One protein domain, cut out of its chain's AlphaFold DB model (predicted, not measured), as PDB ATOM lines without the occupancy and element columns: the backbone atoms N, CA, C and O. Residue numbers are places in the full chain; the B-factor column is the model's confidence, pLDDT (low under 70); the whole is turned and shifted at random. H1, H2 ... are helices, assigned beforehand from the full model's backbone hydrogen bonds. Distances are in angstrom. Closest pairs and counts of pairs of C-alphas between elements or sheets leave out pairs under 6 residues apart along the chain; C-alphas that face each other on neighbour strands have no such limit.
ATOM      1  N   ALA A 303     148.981 112.694 134.405       83.00
ATOM      2  CA  ALA A 303     148.240 111.856 135.353       83.00
ATOM      3  C   ALA A 303     149.145 110.825 136.051       83.00
ATOM      4  O   ALA A 303     148.904 110.424 137.190       83.00
ATOM      5  N   THR A 304     150.227 110.417 135.387       79.12
ATOM      6  CA  THR A 304     151.240 109.504 135.928       79.12
ATOM      7  C   THR A 304     152.406 110.223 136.610       79.12
ATOM      8  O   THR A 304     153.359 109.564 137.033       79.12
ATOM      9  N   HIS A 305     152.367 111.551 136.749       82.38
ATOM     10  CA  HIS A 305     153.419 112.330 137.396       82.38
ATOM     11  C   HIS A 305     153.351 112.147 138.923       82.38
ATOM     12  O   HIS A 305     152.581 112.798 139.622       82.38
ATOM     13  N   LYS A 306     154.165 111.227 139.459       77.75
ATOM     14  CA  LYS A 306     154.107 110.814 140.877       77.75
ATOM     15  C   LYS A 306     154.909 111.689 141.846       77.75
ATOM     16  O   LYS A 306     154.758 111.529 143.056       77.75
ATOM     17  N   HIS A 307     155.788 112.567 141.357       84.19
ATOM     18  CA  HIS A 307     156.631 113.401 142.219       84.19
ATOM     19  C   HIS A 307     156.001 114.786 142.452       84.19
ATOM     20  O   HIS A 307     155.513 115.393 141.501       84.19
ATOM     21  N   PRO A 308     156.009 115.323 143.686       86.25
ATOM     22  CA  PRO A 308     155.429 116.634 143.950       86.25
ATOM     23  C   PRO A 308     156.222 117.775 143.289       86.25
ATOM     24  O   PRO A 308     157.456 117.750 143.250       86.25
ATOM     25  N   TYR A 309     155.486 118.791 142.840       89.19
ATOM     26  CA  TYR A 309     155.962 120.093 142.359       89.19
ATOM     27  C   TYR A 309     155.192 121.214 143.083       89.19
ATOM     28  O   TYR A 309     154.203 120.941 143.764       89.19
ATOM     29  N   ASN A 310     155.653 122.463 142.984       89.56
ATOM     30  CA  ASN A 310     155.153 123.627 143.741       89.56
ATOM     31  C   ASN A 310     155.266 123.484 145.260       89.56
ATOM     32  O   ASN A 310     154.489 124.055 146.018       89.56
ATOM     33  N   VAL A 311     156.237 122.692 145.707       92.12
ATOM     34  CA  VAL A 311     156.566 122.528 147.119       92.12
ATOM     35  C   VAL A 311     158.081 122.552 147.292       92.12
ATOM     36  O   VAL A 311     158.803 122.141 146.375       92.12
ATOM     37  N   PRO A 312     158.595 122.989 148.452       91.44
ATOM     38  CA  PRO A 312     160.012 122.861 148.752       91.44
ATOM     39  C   PRO A 312     160.451 121.389 148.805       91.44
ATOM     40  O   PRO A 312     159.675 120.529 149.246       91.44
ATOM     41  N   PRO A 313     161.697 121.063 148.407       88.94
ATOM     42  CA  PRO A 313     162.251 119.729 148.600       88.94
ATOM     43  C   PRO A 313     162.227 119.339 150.084       88.94
ATOM     44  O   PRO A 313     162.871 119.967 150.918       88.94
ATOM     45  N   LYS A 314     161.501 118.268 150.426       88.19
ATOM     46  CA  LYS A 314     161.434 117.757 151.811       88.19
ATOM     47  C   LYS A 314     162.693 117.003 152.243       88.19
ATOM     48  O   LYS A 314     162.914 116.795 153.431       88.19
ATOM     49  N   ARG A 315     163.485 116.537 151.277       85.12
ATOM     50  CA  ARG A 315     164.716 115.768 151.483       85.12
ATOM     51  C   ARG A 315     165.885 116.517 150.865       85.12
ATOM     52  O   ARG A 315     165.715 117.188 149.846       85.12
ATOM     53  N   LYS A 316     167.070 116.351 151.456       84.19
ATOM     54  CA  LYS A 316     168.306 116.943 150.944       84.19
ATOM     55  C   LYS A 316     168.553 116.465 149.513       84.19
ATOM     56  O   LYS A 316     168.475 115.267 149.228       84.19
ATOM     57  N   LEU A 317     168.790 117.419 148.620       81.81
ATOM     58  CA  LEU A 317     169.078 117.145 147.221       81.81
ATOM     59  C   LEU A 317     170.570 116.862 147.053       81.81
ATOM     60  O   LEU A 317     171.399 117.603 147.576       81.81
ATOM     61  N   ARG A 318     170.893 115.804 146.311       78.44
ATOM     62  CA  ARG A 318     172.268 115.445 145.940       78.44
ATOM     63  C   ARG A 318     172.785 116.324 144.800       78.44
ATOM     64  O   ARG A 318     173.954 116.692 144.776       78.44
ATOM     65  N   THR A 319     171.892 116.673 143.880       75.44
ATOM     66  CA  THR A 319     172.180 117.519 142.719       75.44
ATOM     67  C   THR A 319     171.572 118.900 142.953       75.44
ATOM     68  O   THR A 319     170.412 118.978 143.367       75.44
ATOM     69  N   PRO A 320     172.303 119.999 142.694       76.94
ATOM     70  CA  PRO A 320     171.765 121.346 142.831       76.94
ATOM     71  C   PRO A 320     170.721 121.612 141.737       76.94
ATOM     72  O   PRO A 320     171.028 122.123 140.660       76.94
ATOM     73  N   LEU A 321     169.466 121.238 142.004       84.19
ATOM     74  CA  LEU A 321     168.339 121.563 141.135       84.19
ATOM     75  C   LEU A 321     168.029 123.058 141.243       84.19
ATOM     76  O   LEU A 321     168.059 123.641 142.328       84.19
ATOM     77  N   LYS A 322     167.692 123.683 140.113       86.31
ATOM     78  CA  LYS A 322     167.224 125.071 140.114       86.31
ATOM     79  C   LYS A 322     165.815 125.113 140.690       86.31
ATOM     80  O   LYS A 322     164.891 124.573 140.090       86.31
ATOM     81  N   LEU A 323     165.669 125.759 141.839       88.50
ATOM     82  CA  LEU A 323     164.382 126.006 142.485       88.50
ATOM     83  C   LEU A 323     163.830 127.378 142.075       88.50
ATOM     84  O   LEU A 323     164.539 128.212 141.487       88.50
ATOM     85  N   THR A 324     162.558 127.612 142.385       88.62
ATOM     86  CA  THR A 324     161.946 128.942 142.289       88.62
ATOM     87  C   THR A 324     162.564 129.897 143.319       88.62
ATOM     88  O   THR A 324     163.261 129.476 144.243       88.62
ATOM     89  N   ALA A 325     162.270 131.198 143.217       86.19
ATOM     90  CA  ALA A 325     162.694 132.184 144.220       86.19
ATOM     91  C   ALA A 325     162.159 131.881 145.637       86.19
ATOM     92  O   ALA A 325     162.759 132.298 146.621       86.19
ATOM     93  N   LYS A 326     161.058 131.122 145.744       88.81
ATOM     94  CA  LYS A 326     160.482 130.648 147.014       88.81
ATOM     95  C   LYS A 326     161.120 129.350 147.528       88.81
ATOM     96  O   LYS A 326     160.708 128.839 148.563       88.81
ATOM     97  N   GLY A 327     162.100 128.798 146.810       90.38
ATOM     98  CA  GLY A 327     162.727 127.521 147.148       90.38
ATOM     99  C   GLY A 327     161.863 126.300 146.816       90.38
ATOM    100  O   GLY A 327     162.048 125.245 147.416       90.38
ATOM    101  N   GLU A 328     160.920 126.423 145.882       92.19
ATOM    102  CA  GLU A 328     160.010 125.342 145.491       92.19
ATOM    103  C   GLU A 328     160.503 124.618 144.235       92.19
ATOM    104  O   GLU A 328     161.190 125.197 143.387       92.19
ATOM    105  N   LEU A 329     160.126 123.346 144.108       90.31
ATOM    106  CA  LEU A 329     160.299 122.574 142.883       90.31
ATOM    107  C   LEU A 329     159.348 123.085 141.800       90.31
ATOM    108  O   LEU A 329     158.149 123.231 142.029       90.31
ATOM    109  N   GLU A 330     159.877 123.289 140.602       91.31
ATOM    110  CA  GLU A 330     159.113 123.609 139.400       91.31
ATOM    111  C   GLU A 330     159.363 122.573 138.303       91.31
ATOM    112  O   GLU A 330     160.305 121.786 138.380       91.31
ATOM    113  N   CYS A 331     158.547 122.571 137.247       91.12
ATOM    114  CA  CYS A 331     158.709 121.636 136.127       91.12
ATOM    115  C   CYS A 331     160.143 121.696 135.559       91.12
ATOM    116  O   CYS A 331     160.786 120.674 135.320       91.12
ATOM    117  N   LEU A 332     160.690 122.910 135.440       92.12
ATOM    118  CA  LEU A 332     162.041 123.168 134.932       92.12
ATOM    119  C   LEU A 332     163.166 122.770 135.900       92.12
ATOM    120  O   LEU A 332     164.319 122.676 135.468       92.12
ATOM    121  N   SER A 333     162.857 122.498 137.175       90.12
ATOM    122  CA  SER A 333     163.828 121.955 138.132       90.12
ATOM    123  C   SER A 333     164.337 120.591 137.680       90.12
ATOM    124  O   SER A 333     165.513 120.294 137.872       90.12
ATOM    125  N   CYS A 334     163.469 119.794 137.048       88.06
ATOM    126  CA  CYS A 334     163.758 118.416 136.663       88.06
ATOM    127  C   CYS A 334     163.729 118.184 135.151       88.06
ATOM    128  O   CYS A 334     164.364 117.235 134.714       88.06
ATOM    129  N   HIS A 335     163.044 119.016 134.359       90.69
ATOM    130  CA  HIS A 335     162.935 118.830 132.909       90.69
ATOM    131  C   HIS A 335     163.792 119.826 132.105       90.69
ATOM    132  O   HIS A 335     163.927 121.007 132.456       90.69
ATOM    133  N   TYR A 336     164.361 119.344 131.002       91.81
ATOM    134  CA  TYR A 336     164.863 120.133 129.887       91.81
ATOM    135  C   TYR A 336     163.679 120.538 128.993       91.81
ATOM    136  O   TYR A 336     162.962 119.677 128.500       91.81
ATOM    137  N   PRO A 337     163.425 121.838 128.778       93.38
ATOM    138  CA  PRO A 337     162.255 122.285 128.017       93.38
ATOM    139  C   PRO A 337     162.425 122.210 126.491       93.38
ATOM    140  O   PRO A 337     161.453 122.435 125.771       93.38
ATOM    141  N   HIS A 338     163.645 121.960 126.005       95.12
ATOM    142  CA  HIS A 338     163.992 121.967 124.582       95.12
ATOM    143  C   HIS A 338     164.356 120.574 124.101       95.12
ATOM    144  O   HIS A 338     163.587 119.972 123.365       95.12
ATOM    145  N   ALA A 339     165.501 120.055 124.529       94.38
ATOM    146  CA  ALA A 339     165.975 118.744 124.135       94.38
ATOM    147  C   ALA A 339     166.919 118.169 125.197       94.38
ATOM    148  O   ALA A 339     167.353 118.884 126.109       94.38
ATOM    149  N   GLY A 340     167.207 116.879 125.093       90.38
ATOM    150  CA  GLY A 340     168.207 116.197 125.901       90.38
ATOM    151  C   GLY A 340     168.265 114.701 125.610       90.38
ATOM    152  O   GLY A 340     167.421 114.149 124.908       90.38
ATOM    153  N   ASP A 341     169.253 114.038 126.200       86.00
ATOM    154  CA  ASP A 341     169.520 112.611 125.976       86.00
ATOM    155  C   ASP A 341     168.538 111.659 126.674       86.00
ATOM    156  O   ASP A 341     168.486 110.463 126.390       86.00
ATOM    157  N   SER A 342     167.788 112.171 127.644       84.75
ATOM    158  CA  SER A 342     166.974 111.379 128.563       84.75
ATOM    159  C   SER A 342     165.517 111.321 128.123       84.75
ATOM    160  O   SER A 342     164.918 112.335 127.755       84.75
ATOM    161  N   GLU A 343     164.904 110.150 128.303       84.12
ATOM    162  CA  GLU A 343     163.458 109.988 128.168       84.12
ATOM    163  C   GLU A 343     162.705 111.021 129.019       84.12
ATOM    164  O   GLU A 343     163.119 111.392 130.125       84.12
ATOM    165  N   HIS A 344     161.584 111.505 128.480       86.06
ATOM    166  CA  HIS A 344     160.765 112.557 129.090       86.06
ATOM    167  C   HIS A 344     161.537 113.848 129.418       86.06
ATOM    168  O   HIS A 344     161.094 114.642 130.254       86.06
ATOM    169  N   LEU A 345     162.678 114.069 128.754       90.62
ATOM    170  CA  LEU A 345     163.513 115.258 128.885       90.62
ATOM    171  C   LEU A 345     163.982 115.506 130.323       90.62
ATOM    172  O   LEU A 345     164.067 116.648 130.767       90.62
ATOM    173  N   LEU A 346     164.253 114.464 131.103       87.69
ATOM    174  CA  LEU A 346     164.707 114.639 132.484       87.69
ATOM    175  C   LEU A 346     166.157 115.132 132.552       87.69
ATOM    176  O   LEU A 346     167.010 114.715 131.785       87.69
ATOM    177  N   ARG A 347     166.483 115.974 133.533       84.56
ATOM    178  CA  ARG A 347     167.852 116.452 133.810       84.56
ATOM    179  C   ARG A 347     168.749 115.412 134.475       84.56
ATOM    180  O   ARG A 347     169.937 115.650 134.662       84.56
ATOM    181  N   ILE A 348     168.167 114.290 134.874       77.25
ATOM    182  CA  ILE A 348     168.830 113.194 135.567       77.25
ATOM    183  C   ILE A 348     168.798 111.963 134.664       77.25
ATOM    184  O   ILE A 348     167.734 111.529 134.231       77.25
ATOM    185  N   THR A 349     169.975 111.426 134.363       64.06
ATOM    186  CA  THR A 349     170.151 110.302 133.431       64.06
ATOM    187  C   THR A 349     170.217 108.947 134.138       64.06
ATOM    188  O   THR A 349     169.972 107.910 133.523       64.06
ATOM    189  N   GLU A 350     170.485 108.930 135.449       63.19
ATOM    190  CA  GLU A 350     170.417 107.724 136.277       63.19
ATOM    191  C   GLU A 350     168.952 107.283 136.415       63.19
ATOM    192  O   GLU A 350     168.246 107.734 137.317       63.19
ATOM    193  N   ARG A 351     168.496 106.437 135.476       53.19
ATOM    194  CA  ARG A 351     167.166 105.796 135.395       53.19
ATOM    195  C   ARG A 351     166.392 105.846 136.718       53.19
ATOM    196  O   ARG A 351     166.569 104.978 137.566       53.19
ATOM    197  N   PHE A 352     165.527 106.847 136.874       60.00
ATOM    198  CA  PHE A 352     164.390 106.868 137.801       60.00
ATOM    199  C   PHE A 352     164.613 106.310 139.225       60.00
ATOM    200  O   PHE A 352     163.692 105.729 139.799       60.00
ATOM    201  N   THR A 353     165.785 106.488 139.845       65.88
ATOM    202  CA  THR A 353     165.947 106.152 141.271       65.88
ATOM    203  C   THR A 353     165.861 107.399 142.136       65.88
ATOM    204  O   THR A 353     166.419 108.447 141.814       65.88
ATOM    205  N   CYS A 354     165.212 107.281 143.299       76.00
ATOM    206  CA  CYS A 354     165.178 108.348 144.304       76.00
ATOM    207  C   CYS A 354     166.594 108.841 144.675       76.00
ATOM    208  O   CYS A 354     166.766 110.000 145.044       76.00
ATOM    209  N   ARG A 355     167.603 107.967 144.537       75.38
ATOM    210  CA  ARG A 355     169.026 108.214 144.823       75.38
ATOM    211  C   ARG A 355     169.728 109.121 143.806       75.38
ATOM    212  O   ARG A 355     170.759 109.705 144.142       75.38
ATOM    213  N   GLY A 356     169.169 109.267 142.603       75.62
ATOM    214  CA  GLY A 356     169.661 110.224 141.608       75.62
ATOM    215  C   GLY A 356     169.445 111.680 142.041       75.62
ATOM    216  O   GLY A 356     170.219 112.561 141.676       75.62
ATOM    217  N   CYS A 357     168.431 111.931 142.880       78.00
ATOM    218  CA  CYS A 357     168.096 113.272 143.370       78.00
ATOM    219  C   CYS A 357     168.319 113.471 144.867       78.00
ATOM    220  O   CYS A 357     168.548 114.605 145.279       78.00
ATOM    221  N   HIS A 358     168.258 112.423 145.689       82.94
ATOM    222  CA  HIS A 358     168.336 112.533 147.146       82.94
ATOM    223  C   HIS A 358     169.540 111.790 147.722       82.94
ATOM    224  O   HIS A 358     169.837 110.664 147.327       82.94
ATOM    225  N   GLU A 359     170.198 112.412 148.702       72.12
ATOM    226  CA  GLU A 359     171.174 111.729 149.556       72.12
ATOM    227  C   GLU A 359     170.425 110.717 150.447       72.12
ATOM    228  O   GLU A 359     169.397 111.046 151.041       72.12
ATOM    229  N   GLU A 360     170.879 109.462 150.496       64.00
ATOM    230  CA  GLU A 360     170.183 108.377 151.199       64.00
ATOM    231  C   GLU A 360     169.968 108.656 152.693       64.00
ATOM    232  O   GLU A 360     170.933 108.813 153.433       64.00
ATOM    233  N   LYS A 361     168.705 108.584 153.133       50.03
ATOM    234  CA  LYS A 361     168.215 107.636 154.153       50.03
ATOM    235  C   LYS A 361     166.756 107.310 153.799       50.03
ATOM    236  O   LYS A 361     165.924 108.220 153.789       50.03
ATOM    237  N   LEU A 362     166.487 106.063 153.398       50.00
ATOM    238  CA  LEU A 362     165.121 105.550 153.227       50.00
ATOM    239  C   LEU A 362     164.453 105.378 154.589       50.00
ATOM    240  O   LEU A 362     165.150 104.884 155.504       50.00
TER     241      LEU A 362
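AT A GLANCE: This is residues 303 to 362 of the 362 residues of an uncharacterized protein of candidate division Zixibacteria bacterium (UniProt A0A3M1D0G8). This domain has little regular structure: it is a compact, rounded body of wide loops with two one-turn helices, H1 and then H2, set into it. The long stretch of residues 303 to 330 winds round before H1, and residues 335 to 353 loop out past His 338 and back before H2. The printed part has 60 residues, 8 of them in named elements; the class is all helix, with no named strand. The radius of gyration of the C-alphas is 11.5 A, and the spans are 28 by 26 by 25 A.

IN THESE COORDINATES: The printed part begins with C-alpha 303 at (148.240, 111.856, 135.353). H1, residues 331 to 334, is 6.0 A long and starts with C-alpha 331 at (158.709, 121.636, 136.127). H2, residues 354 to 357, is 5.8 A long and ends with C-alpha 357 at (168.096, 113.272, 143.370).

HOW THE PARTS SIT: H1 and H2 are apart, joined by a long link of 19 residues. Both helices are too short for an O i to N i+4 pair; in each, the one O i to N i+3 pair is within hydrogen-bond range.

THE WHOLE: The C-alphas of His 338 and Lys 361 are the two farthest apart, at 33.1 A. The printed part has no cut and ends at Leu 362, the chain's last residue. Its mean pLDDT is 82.2; residues 349 to 353 and 360 to 362 are under 70.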